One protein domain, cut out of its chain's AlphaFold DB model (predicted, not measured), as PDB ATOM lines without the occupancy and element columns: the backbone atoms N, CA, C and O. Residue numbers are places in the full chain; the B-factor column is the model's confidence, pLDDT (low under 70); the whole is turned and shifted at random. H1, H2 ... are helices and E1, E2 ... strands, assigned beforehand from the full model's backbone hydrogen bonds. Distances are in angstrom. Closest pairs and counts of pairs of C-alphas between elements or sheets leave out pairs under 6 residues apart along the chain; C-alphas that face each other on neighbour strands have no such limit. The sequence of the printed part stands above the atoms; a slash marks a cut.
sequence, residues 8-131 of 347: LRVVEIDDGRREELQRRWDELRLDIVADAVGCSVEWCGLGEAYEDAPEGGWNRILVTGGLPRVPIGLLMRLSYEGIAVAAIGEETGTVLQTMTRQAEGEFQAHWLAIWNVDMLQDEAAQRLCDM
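What this domain is: This is residues 8 to 131 of the 347 residues of an uncharacterized protein of Candidatus Poseidoniales archaeon (UniProt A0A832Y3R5). A twisted sheet of six strands makes the body; H1 and H2 meet at a corner by its E2 edge, while H3 and H4 pack on each other by E3. At the other edge E4, E5 and E6 fold back and forth, and residues 23 to 29 stick out at the corner of H1 and H2. The printed part has 124 residues, mixed in class, in the order E1 H1 H2 E2 E3 H3 E4 E5 E6 H4. The mixed sheet runs E2 E1 E3 E4 E5 E6; the whole is compact, with a radius of gyration of the C-alphas of 14.2 A and spans of 39 by 32 by 28 A.

How they stand to each other: E1, residues 8 to 11, is parallel to E2, residues 40 to 44, with N 10 and O 42 2.8 A apart. H1, residues 15 to 27, is on the sheet, over E1 at a height of 10.5 A and along the strands, at 15 degrees on the local plane, which can only just be fitted, to 6 C-alphas. H2, residues 30 to 37, only grazes the sheet; it is close to but not clearly touching H1, the closest C-alphas being those of Trp 25 and Asp 31, 6.7 A apart. With E1 and E2 they form a strand-helix-strand unit, two parallel neighbour strands with helices between, its crossover right-handed. E3, residues 58 to 67, is parallel to E1, with N 11 and O 62 2.8 A apart. H3, residues 72 to 75, links E3 to the parallel E4, residues 78 to 90, in a second right-handed unit; N 85 and O 61 are 2.8 A apart. E4, E5, residues 93 to 101, and E6, residues 107 to 114, form a meander, each strand the antiparallel neighbour of the one before, with N 88 and O 95 2.8 A and N 98 and O 110 2.9 A apart. H4, residues 122 to 130, touches H3, closest at the C-alphas of Ile 72 and Cys 129, 6.0 A; both only graze the sheet. In H1, H2 and H4 every O i to N i+4 pair is within hydrogen-bond range; H3 is too short for one.

Where its parts are: E1 begins at C-alpha 8 (126.389, 162.869, 170.458). H1 is 18.3 A long, E3 19.4 A, E4 23.6 A, E5 24.9 A and E6 20.5 A. E3 bends by 80 degrees at residue 64, E4 by 113 degrees at residue 81. H4 ends at C-alpha 130 (131.882, 141.943, 173.193).

The domain as a whole: The C-alphas of Ala 36 and Glu 91 are farthest apart, 41.0 A. The printed part has no cut; E2 to E3 is its long link. The pLDDT is under 70 at residues 51 to 55, 91 to 92, 105, 116 and 131.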
ATOM      1  N   LEU A   8     127.176 164.048 170.822       90.56
ATOM      2  CA  LEU A   8     126.389 162.869 170.458       90.56
ATOM      3  C   LEU A   8     127.135 162.089 169.367       90.56
ATOM      4  O   LEU A   8     127.441 162.664 168.327       90.56
ATOM      5  N   ARG A   9     127.369 160.789 169.572       91.94
ATOM      6  CA  ARG A   9     127.788 159.865 168.504       91.94
ATOM      7  C   ARG A   9     126.621 158.952 168.123       91.94
ATOM      8  O   ARG A   9     126.009 158.345 169.002       91.94
ATOM      9  N   VAL A  10     126.315 158.859 166.833       92.12
ATOM     10  CA  VAL A  10     125.286 157.977 166.269       92.12
ATOM     11  C   VAL A  10     125.972 156.817 165.552       92.12
ATOM     12  O   VAL A  10     126.704 157.019 164.582       92.12
ATOM     13  N   VAL A  11     125.745 155.605 166.054       90.75
ATOM     14  CA  VAL A  11     126.281 154.354 165.517       90.75
ATOM     15  C   VAL A  11     125.248 153.756 164.569       90.75
ATOM     16  O   VAL A  11     124.194 153.305 165.013       90.75
ATOM     17  N   GLU A  12     125.574 153.742 163.278       88.31
ATOM     18  CA  GLU A  12     124.781 153.102 162.226       88.31
ATOM     19  C   GLU A  12     125.722 152.264 161.353       88.31
ATOM     20  O   GLU A  12     126.643 152.799 160.730       88.31
ATOM     21  N   ILE A  13     125.519 150.947 161.331       83.44
ATOM     22  CA  ILE A  13     126.427 150.010 160.654       83.44
ATOM     23  C   ILE A  13     126.126 149.874 159.159       83.44
ATOM     24  O   ILE A  13     127.012 149.504 158.397       83.44
ATOM     25  N   ASP A  14     124.890 150.159 158.748       79.38
ATOM     26  CA  ASP A  14     124.430 150.075 157.364       79.38
ATOM     27  C   ASP A  14     124.767 151.395 156.654       79.38
ATOM     28  O   ASP A  14     124.153 152.429 156.912       79.38
ATOM     29  N   ASP A  15     125.780 151.375 155.782       79.88
ATOM     30  CA  ASP A  15     126.294 152.572 155.103       79.88
ATOM     31  C   ASP A  15     125.206 153.326 154.321       79.88
ATOM     32  O   ASP A  15     125.117 154.551 154.411       79.88
ATOM     33  N   GLY A  16     124.321 152.607 153.621       76.88
ATOM     34  CA  GLY A  16     123.226 153.215 152.858       76.88
ATOM     35  C   GLY A  16     122.144 153.817 153.757       76.88
ATOM     36  O   GLY A  16     121.579 154.870 153.445       76.88
ATOM     37  N   ARG A  17     121.881 153.190 154.909       76.38
ATOM     38  CA  ARG A  17     121.000 153.731 155.955       76.38
ATOM     39  C   ARG A  17     121.621 154.963 156.616       76.38
ATOM     40  O   ARG A  17     120.911 155.945 156.831       76.38
ATOM     41  N   ARG A  18     122.935 154.958 156.871       84.62
ATOM     42  CA  ARG A  18     123.691 156.080 157.457       84.62
ATOM     43  C   ARG A  18     123.690 157.300 156.540       84.62
ATOM     44  O   ARG A  18     123.383 158.393 157.013       84.62
ATOM     45  N   GLU A  19     123.953 157.117 155.246       83.31
ATOM     46  CA  GLU A  19     123.882 158.192 154.245       83.31
ATOM     47  C   GLU A  19     122.479 158.818 154.173       83.31
ATOM     48  O   GLU A  19     122.354 160.042 154.217       83.31
ATOM     49  N   GLU A  20     121.404 158.020 154.131       81.00
ATOM     50  CA  GLU A  20     120.031 158.555 154.102       81.00
ATOM     51  C   GLU A  20     119.643 159.249 155.420       81.00
ATOM     52  O   GLU A  20     118.985 160.290 155.393       81.00
ATOM     53  N   LEU A  21     120.067 158.728 156.579       82.00
ATOM     54  CA  LEU A  21     119.821 159.367 157.878       82.00
ATOM     55  C   LEU A  21     120.523 160.729 157.989       82.00
ATOM     56  O   LEU A  21     119.884 161.695 158.409       82.00
ATOM     57  N   GLN A  22     121.780 160.836 157.547       86.00
ATOM     58  CA  GLN A  22     122.506 162.110 157.443       86.00
ATOM     59  C   GLN A  22     121.806 163.073 156.474       86.00
ATOM     60  O   GLN A  22     121.473 164.201 156.835       86.00
ATOM     61  N   ARG A  23     121.482 162.605 155.263       84.75
ATOM     62  CA  ARG A  23     120.789 163.398 154.237       84.75
ATOM     63  C   ARG A  23     119.468 163.977 154.758       84.75
ATOM     64  O   ARG A  23     119.137 165.127 154.470       84.75
ATOM     65  N   ARG A  24     118.717 163.205 155.553       82.44
ATOM     66  CA  ARG A  24     117.454 163.647 156.168       82.44
ATOM     67  C   ARG A  24     117.629 164.524 157.403       82.44
ATOM     68  O   ARG A  24     116.757 165.354 157.659       82.44
ATOM     69  N   TRP A  25     118.715 164.362 158.154       85.81
ATOM     70  CA  TRP A  25     119.084 165.251 159.258       85.81
ATOM     71  C   TRP A  25     119.263 166.692 158.752       85.81
ATOM     72  O   TRP A  25     118.663 167.621 159.304       85.81
ATOM     73  N   ASP A  26     119.960 166.849 157.625       88.25
ATOM     74  CA  ASP A  26     120.181 168.135 156.955       88.25
ATOM     75  C   ASP A  26     118.899 168.681 156.287       88.25
ATOM     76  O   ASP A  26     118.581 169.864 156.428       88.25
ATOM     77  N   GLU A  27     118.094 167.840 155.619       86.25
ATOM     78  CA  GLU A  27     116.791 168.259 155.053       86.25
ATOM     79  C   GLU A  27     115.827 168.805 156.118       86.25
ATOM     80  O   GLU A  27     115.078 169.753 155.861       86.25
ATOM     81  N   LEU A  28     115.841 168.219 157.318       85.12
ATOM     82  CA  LEU A  28     115.053 168.669 158.470       85.12
ATOM     83  C   LEU A  28     115.706 169.839 159.227       85.12
ATOM     84  O   LEU A  28     115.100 170.371 160.159       85.12
ATOM     85  N   ARG A  29     116.899 170.275 158.802       89.88
ATOM     86  CA  ARG A  29     117.710 171.351 159.395       89.88
ATOM     87  C   ARG A  29     118.080 171.106 160.862       89.88
ATOM     88  O   ARG A  29     118.149 172.043 161.666       89.88
ATOM     89  N   LEU A  30     118.264 169.836 161.225       86.44
ATOM     90  CA  LEU A  30     118.637 169.417 162.577       86.44
ATOM     91  C   LEU A  30     120.109 169.724 162.887       86.44
ATOM     92  O   LEU A  30     120.451 169.915 164.051       86.44
ATOM     93  N   ASP A  31     120.941 169.880 161.856       89.44
ATOM     94  CA  ASP A  31     122.285 170.464 161.906       89.44
ATOM     95  C   ASP A  31     122.278 171.851 162.579       89.44
ATOM     96  O   ASP A  31     122.977 172.084 163.563       89.44
ATOM     97  N   ILE A  32     121.397 172.743 162.121       89.94
ATOM     98  CA  ILE A  32     121.263 174.116 162.616       89.94
ATOM     99  C   ILE A  32     120.606 174.139 164.001       89.94
ATOM    100  O   ILE A  32     120.914 175.013 164.809       89.94
ATOM    101  N   VAL A  33     119.725 173.181 164.309       88.00
ATOM    102  CA  VAL A  33     119.183 173.018 165.670       88.00
ATOM    103  C   VAL A  33     120.275 172.561 166.640       88.00
ATOM    104  O   VAL A  33     120.331 173.075 167.756       88.00
ATOM    105  N   ALA A  34     121.147 171.638 166.227       88.44
ATOM    106  CA  ALA A  34     122.240 171.119 167.044       88.44
ATOM    107  C   ALA A  34     123.316 172.185 167.315       88.44
ATOM    108  O   ALA A  34     123.660 172.406 168.479       88.44
ATOM    109  N   ASP A  35     123.759 172.918 166.289       89.31
ATOM    110  CA  ASP A  35     124.682 174.056 166.436       89.31
ATOM    111  C   ASP A  35     124.103 175.138 167.367       89.31
ATOM    112  O   ASP A  35     124.739 175.536 168.346       89.31
ATOM    113  N   ALA A  36     122.833 175.518 167.173       87.94
ATOM    114  CA  ALA A  36     122.156 176.529 167.990       87.94
ATOM    115  C   ALA A  36     121.988 176.158 169.481       87.94
ATOM    116  O   ALA A  36     121.691 177.039 170.296       87.94
ATOM    117  N   VAL A  37     122.177 174.887 169.863       87.25
ATOM    118  CA  VAL A  37     122.205 174.435 171.270       87.25
ATOM    119  C   VAL A  37     123.589 173.977 171.746       87.25
ATOM    120  O   VAL A  37     123.721 173.580 172.907       87.25
ATOM    121  N   GLY A  38     124.617 174.053 170.893       87.81
ATOM    122  CA  GLY A  38     125.988 173.637 171.200       87.81
ATOM    123  C   GLY A  38     126.192 172.118 171.261       87.81
ATOM    124  O   GLY A  38     127.004 171.650 172.059       87.81
ATOM    125  N   CYS A  39     125.444 171.348 170.464       89.00
ATOM    126  CA  CYS A  39     125.583 169.897 170.354       89.00
ATOM    127  C   CYS A  39     126.370 169.515 169.091       89.00
ATOM    128  O   CYS A  39     125.891 169.696 167.976       89.00
ATOM    129  N   SER A  40     127.561 168.946 169.269       89.69
ATOM    130  CA  SER A  40     128.315 168.290 168.197       89.69
ATOM    131  C   SER A  40     127.724 166.903 167.942       89.69
ATOM    132  O   SER A  40     127.649 166.099 168.875       89.69
ATOM    133  N   VAL A  41     127.338 166.612 166.698       90.38
ATOM    134  CA  VAL A  41     126.825 165.297 166.283       90.38
ATOM    135  C   VAL A  41     127.821 164.648 165.334       90.38
ATOM    136  O   VAL A  41     128.215 165.245 164.337       90.38
ATOM    137  N   GLU A  42     128.219 163.423 165.651       91.50
ATOM    138  CA  GLU A  42     129.120 162.605 164.848       91.50
ATOM    139  C   GLU A  42     128.421 161.296 164.465       91.50
ATOM    140  O   GLU A  42     127.674 160.731 165.263       91.50
ATOM    141  N   TRP A  43     128.658 160.812 163.250       91.06
ATOM    142  CA  TRP A  43     128.073 159.580 162.723       91.06
ATOM    143  C   TRP A  43     129.203 158.610 162.393       91.06
ATOM    144  O   TRP A  43     130.146 159.010 161.714       91.06
ATOM    145  N   CYS A  44     129.103 157.358 162.831       88.56
ATOM    146  CA  CYS A  44     130.176 156.376 162.674       88.56
ATOM    147  C   CYS A  44     129.654 154.999 162.238       88.56
ATOM    148  O   CYS A  44     128.600 154.546 162.703       88.56
ATOM    149  N   GLY A  45     130.424 154.318 161.391       85.88
ATOM    150  CA  GLY A  45     130.234 152.910 161.044       85.88
ATOM    151  C   GLY A  45     130.827 151.943 162.078       85.88
ATOM    152  O   GLY A  45     131.395 152.333 163.098       85.88
ATOM    153  N   LEU A  46     130.735 150.640 161.796       80.81
ATOM    154  CA  LEU A  46     131.145 149.557 162.707       80.81
ATOM    155  C   LEU A  46     132.662 149.498 163.009       80.81
ATOM    156  O   LEU A  46     133.081 148.959 164.040       80.81
ATOM    157  N   GLY A  47     133.505 150.028 162.118       73.00
ATOM    158  CA  GLY A  47     134.935 150.218 162.385       73.00
ATOM    159  C   GLY A  47     135.148 151.317 163.427       73.00
ATOM    160  O   GLY A  47     135.594 151.054 164.544       73.00
ATOM    161  N   GLU A  48     134.711 152.518 163.051       77.31
ATOM    162  CA  GLU A  48     134.875 153.806 163.734       77.31
ATOM    163  C   GLU A  48     134.170 153.898 165.098       77.31
ATOM    164  O   GLU A  48     134.612 154.648 165.966       77.31
ATOM    165  N   ALA A  49     133.100 153.125 165.331       74.44
ATOM    166  CA  ALA A  49     132.318 153.141 166.576       74.44
ATOM    167  C   ALA A  49     133.175 153.003 167.853       74.44
ATOM    168  O   ALA A  49     132.806 153.501 168.921       74.44
ATOM    169  N   TYR A  50     134.340 152.361 167.729       71.94
ATOM    170  CA  TYR A  50     135.304 152.149 168.804       71.94
ATOM    171  C   TYR A  50     136.576 152.996 168.734       71.94
ATOM    172  O   TYR A  50     137.329 153.017 169.716       71.94
ATOM    173  N   GLU A  51     136.803 153.704 167.638       66.12
ATOM    174  CA  GLU A  51     137.949 154.592 167.446       66.12
ATOM    175  C   GLU A  51     137.602 156.007 167.945       66.12
ATOM    176  O   GLU A  51     136.434 156.323 168.182       66.12
ATOM    177  N   ASP A  52     138.619 156.825 168.225       61.47
ATOM    178  CA  ASP A  52     138.519 158.225 168.664       61.47
ATOM    179  C   ASP A  52     137.354 158.555 169.620       61.47
ATOM    180  O   ASP A  52     136.393 159.246 169.283       61.47
ATOM    181  N   ALA A  53     137.455 158.090 170.869       64.94
ATOM    182  CA  ALA A  53     136.720 158.720 171.963       64.94
ATOM    183  C   ALA A  53     137.433 160.043 172.328       64.94
ATOM    184  O   ALA A  53     138.611 159.999 172.693       64.94
ATOM    185  N   PRO A  54     136.774 161.214 172.242       69.06
ATOM    186  CA  PRO A  54     137.415 162.495 172.528       69.06
ATOM    187  C   PRO A  54     137.737 162.627 174.021       69.06
ATOM    188  O   PRO A  54     137.122 161.961 174.855       69.06
ATOM    189  N   GLU A  55     138.647 163.535 174.393       68.12
ATOM    190  CA  GLU A  55     138.931 163.816 175.810       68.12
ATOM    191  C   GLU A  55     137.633 164.152 176.572       68.12
ATOM    192  O   GLU A  55     136.867 165.041 176.175       68.12
ATOM    193  N   GLY A  56     137.372 163.399 177.647       73.88
ATOM    194  CA  GLY A  56     136.136 163.450 178.440       73.88
ATOM    195  C   GLY A  56     135.010 162.499 177.996       73.88
ATOM    196  O   GLY A  56     134.028 162.372 178.724       73.88
ATOM    197  N   GLY A  57     135.144 161.809 176.861       83.88
ATOM    198  CA  GLY A  57     134.167 160.844 176.343       83.88
ATOM    199  C   GLY A  57     132.943 161.466 175.657       83.88
ATOM    200  O   GLY A  57     132.852 162.680 175.438       83.88
ATOM    201  N   TRP A  58     131.991 160.602 175.299       87.69
ATOM    202  CA  TRP A  58     130.730 160.958 174.642       87.69
ATOM    203  C   TRP A  58     129.625 161.237 175.662       87.69
ATOM    204  O   TRP A  58     129.353 160.405 176.525       87.69
ATOM    205  N   ASN A  59     128.942 162.383 175.571       90.12
ATOM    206  CA  ASN A  59     127.835 162.671 176.493       90.12
ATOM    207  C   ASN A  59     126.582 161.870 176.130       90.12
ATOM    208  O   ASN A  59     125.819 161.480 177.017       90.12
ATOM    209  N   ARG A  60     126.368 161.614 174.836       92.06
ATOM    210  CA  ARG A  60     125.352 160.693 174.332       92.06
ATOM    211  C   ARG A  60     125.934 159.752 173.282       92.06
ATOM    212  O   ARG A  60     126.735 160.170 172.449       92.06
ATOM    213  N   ILE A  61     125.472 158.507 173.305       92.56
ATOM    214  CA  ILE A  61     125.642 157.539 172.215       92.56
ATOM    215  C   ILE A  61     124.243 157.061 171.818       92.56
ATOM    216  O   ILE A  61     123.425 156.787 172.692       92.56
ATOM    217  N   LEU A  62     123.958 156.972 170.523       91.88
ATOM    218  CA  LEU A  62     122.730 156.381 169.991       91.88
ATOM    219  C   LEU A  62     123.106 155.220 169.071       91.88
ATOM    220  O   LEU A  62     123.878 155.425 168.139       91.88
ATOM    221  N   VAL A  63     122.557 154.032 169.310       90.75
ATOM    222  CA  VAL A  63     122.612 152.904 168.367       90.75
ATOM    223  C   VAL A  63     121.252 152.798 167.682       90.75
ATOM    224  O   VAL A  63     120.221 152.822 168.354       90.75
ATOM    225  N   THR A  64     121.242 152.737 166.352       87.44
ATOM    226  CA  THR A  64     120.015 152.814 165.538       87.44
ATOM    227  C   THR A  64     119.308 151.472 165.325       87.44
ATOM    228  O   THR A  64     118.101 151.465 165.089       87.44
ATOM    229  N   GLY A  65     120.035 150.353 165.420       84.12
ATOM    230  CA  GLY A  65     119.498 148.989 165.342       84.12
ATOM    231  C   GLY A  65     119.528 148.237 166.677       84.12
ATOM    232  O   GLY A  65     120.077 148.717 167.671       84.12
ATOM    233  N   GLY A  66     118.918 147.052 166.690       86.75
ATOM    234  CA  GLY A  66     118.779 146.191 167.864       86.75
ATOM    235  C   GLY A  66     120.044 145.397 168.192       86.75
ATOM    236  O   GLY A  66     120.732 144.899 167.300       86.75
ATOM    237  N   LEU A  67     120.340 145.254 169.482       89.25
ATOM    238  CA  LEU A  67     121.477 144.501 170.012       89.25
ATOM    239  C   LEU A  67     120.997 143.354 170.917       89.25
ATOM    240  O   LEU A  67     120.099 143.564 171.724       89.25
ATOM    241  N   PRO A  68     121.607 142.156 170.868       88.38
ATOM    242  CA  PRO A  68     121.196 141.001 171.676       88.38
ATOM    243  C   PRO A  68     121.612 141.094 173.153       88.38
ATOM    244  O   PRO A  68     121.289 140.207 173.934       88.38
ATOM    245  N   ARG A  69     122.385 142.121 173.535       88.75
ATOM    246  CA  ARG A  69     122.734 142.468 174.922       88.75
ATOM    247  C   ARG A  69     123.272 143.899 175.002       88.75
ATOM    248  O   ARG A  69     123.545 144.536 173.987       88.75
ATOM    249  N   VAL A  70     123.442 144.397 176.226       88.50
ATOM    250  CA  VAL A  70     123.989 145.731 176.522       88.50
ATOM    251  C   VAL A  70     125.416 145.902 175.958       88.50
ATOM    252  O   VAL A  70     126.297 145.104 176.287       88.50
ATOM    253  N   PRO A  71     125.706 146.959 175.167       88.25
ATOM    254  CA  PRO A  71     127.008 147.147 174.527       88.25
ATOM    255  C   PRO A  71     128.052 147.784 175.456       88.25
ATOM    256  O   PRO A  71     128.437 148.943 175.281       88.25
ATOM    257  N   ILE A  72     128.541 147.030 176.446       84.19
ATOM    258  CA  ILE A  72     129.493 147.502 177.478       84.19
ATOM    259  C   ILE A  72     130.713 148.212 176.856       84.19
ATOM    260  O   ILE A  72     131.147 149.257 177.350       84.19
ATOM    261  N   GLY A  73     131.222 147.712 175.723       80.00
ATOM    262  CA  GLY A  73     132.314 148.343 174.975       80.00
ATOM    263  C   GLY A  73     132.019 149.777 174.504       80.00
ATOM    264  O   GLY A  73     132.910 150.629 174.529       80.00
ATOM    265  N   LEU A  74     130.775 150.084 174.115       84.75
ATOM    266  CA  LEU A  74     130.347 151.458 173.823       84.75
ATOM    267  C   LEU A  74     130.138 152.259 175.113       84.75
ATOM    268  O   LEU A  74     130.563 153.412 175.183       84.75
ATOM    269  N   LEU A  75     129.546 151.658 176.152       87.62
ATOM    270  CA  LEU A  75     129.264 152.356 177.413       87.62
ATOM    271  C   LEU A  75     130.538 152.880 178.098       87.62
ATOM    272  O   LEU A  75     130.550 153.997 178.613       87.62
ATOM    273  N   MET A  76     131.651 152.143 178.024       84.12
ATOM    274  CA  MET A  76     132.957 152.590 178.543       84.12
ATOM    275  C   MET A  76     133.508 153.858 177.859       84.12
ATOM    276  O   MET A  76     134.398 154.507 178.414       84.12
ATOM    277  N   ARG A  77     132.972 154.245 176.690       86.00
ATOM    278  CA  ARG A  77     133.319 155.475 175.947       86.00
ATOM    279  C   ARG A  77     132.405 156.666 176.276       86.00
ATOM    280  O   ARG A  77     132.647 157.769 175.783       86.00
ATOM    281  N   LEU A  78     131.385 156.474 177.118       88.19
ATOM    282  CA  LEU A  78     130.571 157.561 177.665       88.19
ATOM    283  C   LEU A  78     131.379 158.426 178.641       88.19
ATOM    284  O   LEU A  78     132.238 157.922 179.372       88.19
ATOM    285  N   SER A  79     131.047 159.717 178.699       88.25
ATOM    286  CA  SER A  79     131.473 160.607 179.779       88.25
ATOM    287  C   SER A  79     130.907 160.154 181.129       88.25
ATOM    288  O   SER A  79     129.983 159.342 181.190       88.25
ATOM    289  N   TYR A  80     131.399 160.741 182.223       83.75
ATOM    290  CA  TYR A  80     130.649 160.735 183.484       83.75
ATOM    291  C   TYR A  80     129.236 161.303 183.246       83.75
ATOM    292  O   TYR A  80     129.098 162.237 182.448       83.75
ATOM    293  N   GLU A  81     128.201 160.689 183.834       83.50
ATOM    294  CA  GLU A  81     126.771 160.971 183.571       83.50
ATOM    295  C   GLU A  81     126.372 160.943 182.071       83.50
ATOM    296  O   GLU A  81     125.327 161.459 181.652       83.50
ATOM    297  N   GLY A  82     127.199 160.319 181.224       88.44
ATOM    298  CA  GLY A  82     126.873 160.052 179.831       88.44
ATOM    299  C   GLY A  82     125.782 158.987 179.732       88.44
ATOM    300  O   GLY A  82     125.725 158.073 180.555       88.44
ATOM    301  N   ILE A  83     124.921 159.106 178.718       91.44
ATOM    302  CA  ILE A  83     123.794 158.190 178.490       91.44
ATOM    303  C   ILE A  83     123.899 157.607 177.082       91.44
ATOM    304  O   ILE A  83     123.856 158.353 176.101       91.44
ATOM    305  N   ALA A  84     123.999 156.286 176.974       92.25
ATOM    306  CA  ALA A  84     123.739 155.589 175.722       92.25
ATOM    307  C   ALA A  84     122.249 155.253 175.599       92.25
ATOM    308  O   ALA A  84     121.583 154.961 176.593       92.25
ATOM    309  N   VAL A  85     121.741 155.258 174.371       92.88
ATOM    310  CA  VAL A  85     120.403 154.785 174.017       92.88
ATOM    311  C   VAL A  85     120.555 153.731 172.927       92.88
ATOM    312  O   VAL A  85     121.189 153.990 171.904       92.88
ATOM    313  N   ALA A  86     119.997 152.548 173.153       91.50
ATOM    314  CA  ALA A  86     119.963 151.463 172.176       91.50
ATOM    315  C   ALA A  86     118.696 150.627 172.373       91.50
ATOM    316  O   ALA A  86     118.107 150.635 173.458       91.50
ATOM    317  N   ALA A  87     118.300 149.898 171.333       89.44
ATOM    318  CA  ALA A  87     117.305 148.846 171.454       89.44
ATOM    319  C   ALA A  87     118.005 147.533 171.844       89.44
ATOM    320  O   ALA A  87     118.930 147.106 171.153       89.44
ATOM    321  N   ILE A  88     117.589 146.913 172.947       88.88
ATOM    322  CA  ILE A  88     118.123 145.637 173.444       88.88
ATOM    323  C   ILE A  88     117.080 144.538 173.220       88.88
ATOM    324  O   ILE A  88     115.889 144.787 173.393       88.88
ATOM    325  N   GLY A  89     117.514 143.359 172.779       84.00
ATOM    326  CA  GLY A  89     116.664 142.184 172.586       84.00
ATOM    327  C   GLY A  89     116.308 141.512 173.908       84.00
ATOM    328  O   GLY A  89     117.190 141.248 174.717       84.00
ATOM    329  N   GLU A  90     115.025 141.216 174.076       77.06
ATOM    330  CA  GLU A  90     114.422 140.494 175.200       77.06
ATOM    331  C   GLU A  90     113.520 139.380 174.624       77.06
ATOM    332  O   GLU A  90     113.230 139.371 173.425       77.06
ATOM    333  N   GLU A  91     113.000 138.464 175.447       64.69
ATOM    334  CA  GLU A  91     112.157 137.348 174.963       64.69
ATOM    335  C   GLU A  91     110.895 137.796 174.194       64.69
ATOM    336  O   GLU A  91     110.405 137.083 173.318       64.69
ATOM    337  N   THR A  92     110.387 138.997 174.487       56.03
ATOM    338  CA  THR A  92     109.152 139.560 173.911       56.03
ATOM    339  C   THR A  92     109.376 140.522 172.733       56.03
ATOM    340  O   THR A  92     108.405 141.038 172.173       56.03
ATOM    341  N   GLY A  93     110.625 140.781 172.322       70.56
ATOM    342  CA  GLY A  93     110.944 141.689 171.211       70.56
ATOM    343  C   GLY A  93     112.211 142.509 171.448       70.56
ATOM    344  O   GLY A  93     113.208 141.998 171.946       70.56
ATOM    345  N   THR A  94     112.197 143.795 171.082       76.88
ATOM    346  CA  THR A  94     113.278 144.734 171.430       76.88
ATOM    347  C   THR A  94     112.762 145.941 172.212       76.88
ATOM    348  O   THR A  94     111.666 146.459 171.989       76.88
ATOM    349  N   VAL A  95     113.574 146.387 173.167       79.81
ATOM    350  CA  VAL A  95     113.260 147.409 174.168       79.81
ATOM    351  C   VAL A  95     114.230 148.570 174.031       79.81
ATOM    352  O   VAL A  95     115.442 148.377 174.092       79.81
ATOM    353  N   LEU A  96     113.716 149.797 173.933       84.00
ATOM    354  CA  LEU A  96     114.543 150.995 174.037       84.00
ATOM    355  C   LEU A  96     114.981 151.182 175.493       84.00
ATOM    356  O   LEU A  96     114.154 151.458 176.367       84.00
ATOM    357  N   GLN A  97     116.282 151.060 175.746       89.69
ATOM    358  CA  GLN A  97     116.876 151.260 177.065       89.69
ATOM    359  C   GLN A  97     117.780 152.501 177.079       89.69
ATOM    360  O   GLN A  97     118.512 152.768 176.121       89.69
ATOM    361  N   THR A  98     117.777 153.243 178.190       91.81
ATOM    362  CA  THR A  98     118.811 154.250 178.499       91.81
ATOM    363  C   THR A  98     119.825 153.665 179.465       91.81
ATOM    364  O   THR A  98     119.455 153.282 180.573       91.81
ATOM    365  N   MET A  99     121.098 153.643 179.078       92.31
ATOM    366  CA  MET A  99     122.211 153.156 179.896       92.31
ATOM    367  C   MET A  99     123.090 154.332 180.323       92.31
ATOM    368  O   MET A  99     123.793 154.920 179.499       92.31
ATOM    369  N   THR A 100     123.048 154.681 181.608       89.31
ATOM    370  CA  THR A 100     123.787 155.812 182.190       89.31
ATOM    371  C   THR A 100     125.064 155.335 182.875       89.31
ATOM    372  O   THR A 100     125.028 154.378 183.648       89.31
ATOM    373  N   ARG A 101     126.193 156.015 182.643       85.12
ATOM    374  CA  ARG A 101     127.460 155.754 183.349       85.12
ATOM    375  C   ARG A 101     127.486 156.463 184.707       85.12
ATOM    376  O   ARG A 101     127.596 157.687 184.748       85.12
ATOM    377  N   GLN A 102     127.423 155.685 185.790       80.69
ATOM    378  CA  GLN A 102     127.435 156.193 187.172       80.69
ATOM    379  C   GLN A 102     128.855 156.286 187.755       80.69
ATOM    380  O   GLN A 102     129.159 157.219 188.499       80.69
ATOM    381  N   ALA A 103     129.745 155.357 187.387       74.62
ATOM    382  CA  ALA A 103     131.144 155.352 187.822       74.62
ATOM    383  C   ALA A 103     132.083 154.758 186.746       74.62
ATOM    384  O   ALA A 103     131.807 154.798 185.541       74.62
ATOM    385  N   GLU A 104     133.240 154.239 187.154       72.56
ATOM    386  CA  GLU A 104     134.149 153.504 186.275       72.56
ATOM    387  C   GLU A 104     133.817 152.007 186.311       72.56
ATOM    388  O   GLU A 104     134.076 151.330 187.297       72.56
ATOM    389  N   GLY A 105     133.192 151.510 185.237       69.94
ATOM    390  CA  GLY A 105     132.678 150.139 185.136       69.94
ATOM    391  C   GLY A 105     131.217 149.966 185.574       69.94
ATOM    392  O   GLY A 105     130.583 149.001 185.160       69.94
ATOM    393  N   GLU A 106     130.656 150.908 186.339       79.88
ATOM    394  CA  GLU A 106     129.257 150.859 186.791       79.88
ATOM    395  C   GLU A 106     128.309 151.603 185.838       79.88
ATOM    396  O   GLU A 106     128.455 152.808 185.580       79.88
ATOM    397  N   PHE A 107     127.295 150.878 185.361       83.38
ATOM    398  CA  PHE A 107     126.270 151.362 184.443       83.38
ATOM    399  C   PHE A 107     124.875 151.030 184.968       83.38
ATOM    400  O   PHE A 107     124.643 149.938 185.479       83.38
ATOM    401  N   GLN A 108     123.938 151.958 184.795       84.69
ATOM    402  CA  GLN A 108     122.541 151.786 185.176       84.69
ATOM    403  C   GLN A 108     121.660 151.823 183.925       84.69
ATOM    404  O   GLN A 108     121.530 152.871 183.286       84.69
ATOM    405  N   ALA A 109     121.063 150.684 183.579       84.44
ATOM    406  CA  ALA A 109     120.050 150.594 182.534       84.44
ATOM    407  C   ALA A 109     118.664 150.968 183.088       84.44
ATOM    408  O   ALA A 109     118.333 150.638 184.225       84.44
ATOM    409  N   HIS A 110     117.853 151.639 182.274       84.00
ATOM    410  CA  HIS A 110     116.428 151.854 182.522       84.00
ATOM    411  C   HIS A 110     115.630 151.543 181.256       84.00
ATOM    412  O   HIS A 110     116.003 151.965 180.158       84.00
ATOM    413  N   TRP A 111     114.508 150.856 181.441       82.81
ATOM    414  CA  TRP A 111     113.479 150.611 180.433       82.81
ATOM    415  C   TRP A 111     112.793 151.941 180.068       82.81
ATOM    416  O   TRP A 111     112.341 152.652 180.967       82.81
ATOM    417  N   LEU A 112     112.703 152.296 178.779       74.44
ATOM    418  CA  LEU A 112     111.856 153.412 178.326       74.44
ATOM    419  C   LEU A 112     110.531 152.915 177.744       74.44
ATOM    420  O   LEU A 112     109.469 153.388 178.142       74.44
ATOM    421  N   ALA A 113     110.606 152.012 176.765       72.31
ATOM    422  CA  ALA A 113     109.461 151.452 176.049       72.31
ATOM    423  C   ALA A 113     109.887 150.247 175.193       72.31
ATOM    424  O   ALA A 113     111.044 150.154 174.781       72.31
ATOM    425  N   ILE A 114     108.928 149.394 174.824       71.00
ATOM    426  CA  ILE A 114     109.089 148.445 173.710       71.00
ATOM    427  C   ILE A 114     109.274 149.247 172.412       71.00
ATOM    428  O   ILE A 114     108.485 150.149 172.116       71.00
ATOM    429  N   TRP A 115     110.310 148.932 171.639       70.06
ATOM    430  CA  TRP A 115     110.699 149.664 170.433       70.06
ATOM    431  C   TRP A 115     111.313 148.710 169.404       70.06
ATOM    432  O   TRP A 115     112.530 148.547 169.329       70.06
ATOM    433  N   ASN A 116     110.447 148.072 168.610       68.38
ATOM    434  CA  ASN A 116     110.880 147.043 167.668       68.38
ATOM    435  C   ASN A 116     111.635 147.620 166.458       68.38
ATOM    436  O   ASN A 116     111.066 148.362 165.652       68.38
ATOM    437  N   VAL A 117     112.900 147.215 166.328       72.44
ATOM    438  CA  VAL A 117     113.827 147.528 165.227       72.44
ATOM    439  C   VAL A 117     114.510 146.257 164.717       72.44
ATOM    440  O   VAL A 117     114.531 145.241 165.411       72.44
ATOM    441  N   ASP A 118     115.099 146.320 163.520       74.50
ATOM    442  CA  ASP A 118     115.944 145.241 162.998       74.50
ATOM    443  C   ASP A 118     117.099 144.956 163.971       74.50
ATOM    444  O   ASP A 118     117.818 145.878 164.371       74.50
ATOM    445  N   MET A 119     117.324 143.685 164.308       80.25
ATOM    446  CA  MET A 119     118.552 143.273 164.990       80.25
ATOM    447  C   MET A 119     119.746 143.454 164.049       80.25
ATOM    448  O   MET A 119     119.676 143.113 162.866       80.25
ATOM    449  N   LEU A 120     120.852 143.979 164.574       81.31
ATOM    450  CA  LEU A 120     122.112 144.023 163.841       81.31
ATOM    451  C   LEU A 120     122.627 142.593 163.610       81.31
ATOM    452  O   LEU A 120     122.453 141.729 164.466       81.31
ATOM    453  N   GLN A 121     123.273 142.356 162.463       78.62
ATOM    454  CA  GLN A 121     123.858 141.054 162.106       78.62
ATOM    455  C   GLN A 121     124.780 140.534 163.218       78.62
ATOM    456  O   GLN A 121     125.499 141.331 163.825       78.62
ATOM    457  N   ASP A 122     124.787 139.220 163.460       76.00
ATOM    458  CA  ASP A 122     125.443 138.607 164.623       76.00
ATOM    459  C   ASP A 122     126.914 139.022 164.785       76.00
ATOM    460  O   ASP A 122     127.348 139.308 165.900       76.00
ATOM    461  N   GLU A 123     127.680 139.141 163.700       79.12
ATOM    462  CA  GLU A 123     129.077 139.586 163.737       79.12
ATOM    463  C   GLU A 123     129.212 141.060 164.154       79.12
ATOM    464  O   GLU A 123     130.116 141.416 164.916       79.12
ATOM    465  N   ALA A 124     128.305 141.927 163.696       78.19
ATOM    466  CA  ALA A 124     128.268 143.336 164.083       78.19
ATOM    467  C   ALA A 124     127.783 143.513 165.527       78.19
ATOM    468  O   ALA A 124     128.356 144.298 166.283       78.19
ATOM    469  N   ALA A 125     126.766 142.751 165.924       82.62
ATOM    470  CA  ALA A 125     126.224 142.716 167.271       82.62
ATOM    471  C   ALA A 125     127.264 142.222 168.288       82.62
ATOM    472  O   ALA A 125     127.549 142.929 169.254       82.62
ATOM    473  N   GLN A 126     127.897 141.069 168.044       80.06
ATOM    474  CA  GLN A 126     128.997 140.542 168.865       80.06
ATOM    475  C   GLN A 126     130.173 141.517 168.917       80.06
ATOM    476  O   GLN A 126     130.761 141.716 169.976       80.06
ATOM    477  N   ARG A 127     130.508 142.185 167.806       80.50
ATOM    478  CA  ARG A 127     131.529 143.236 167.824       80.50
ATOM    479  C   ARG A 127     131.141 144.385 168.750       80.50
ATOM    480  O   ARG A 127     131.963 144.727 169.590       80.50
ATOM    481  N   LEU A 128     129.934 144.945 168.624       82.44
ATOM    482  CA  LEU A 128     129.460 146.092 169.417       82.44
ATOM    483  C   LEU A 128     129.204 145.768 170.899       82.44
ATOM    484  O   LEU A 128     129.287 146.668 171.743       82.44
ATOM    485  N   CYS A 129     128.931 144.503 171.220       82.62
ATOM    486  CA  CYS A 129     128.740 144.027 172.588       82.62
ATOM    487  C   CYS A 129     130.058 143.621 173.258       82.62
ATOM    488  O   CYS A 129     130.379 144.110 174.343       82.62
ATOM    489  N   ASP A 130     130.836 142.773 172.584       74.31
ATOM    490  CA  ASP A 130     131.882 141.943 173.193       74.31
ATOM    491  C   ASP A 130     133.310 142.387 172.812       74.31
ATOM    492  O   ASP A 130     134.282 141.721 173.165       74.31
ATOM    493  N   MET A 131     133.460 143.515 172.097       67.31
ATOM    494  CA  MET A 131     134.740 144.056 171.602       67.31
ATOM    495  C   MET A 131     135.493 143.132 170.614       67.31
ATOM    496  O   MET A 131     136.712 143.249 170.454       67.31
TER     497      MET A 131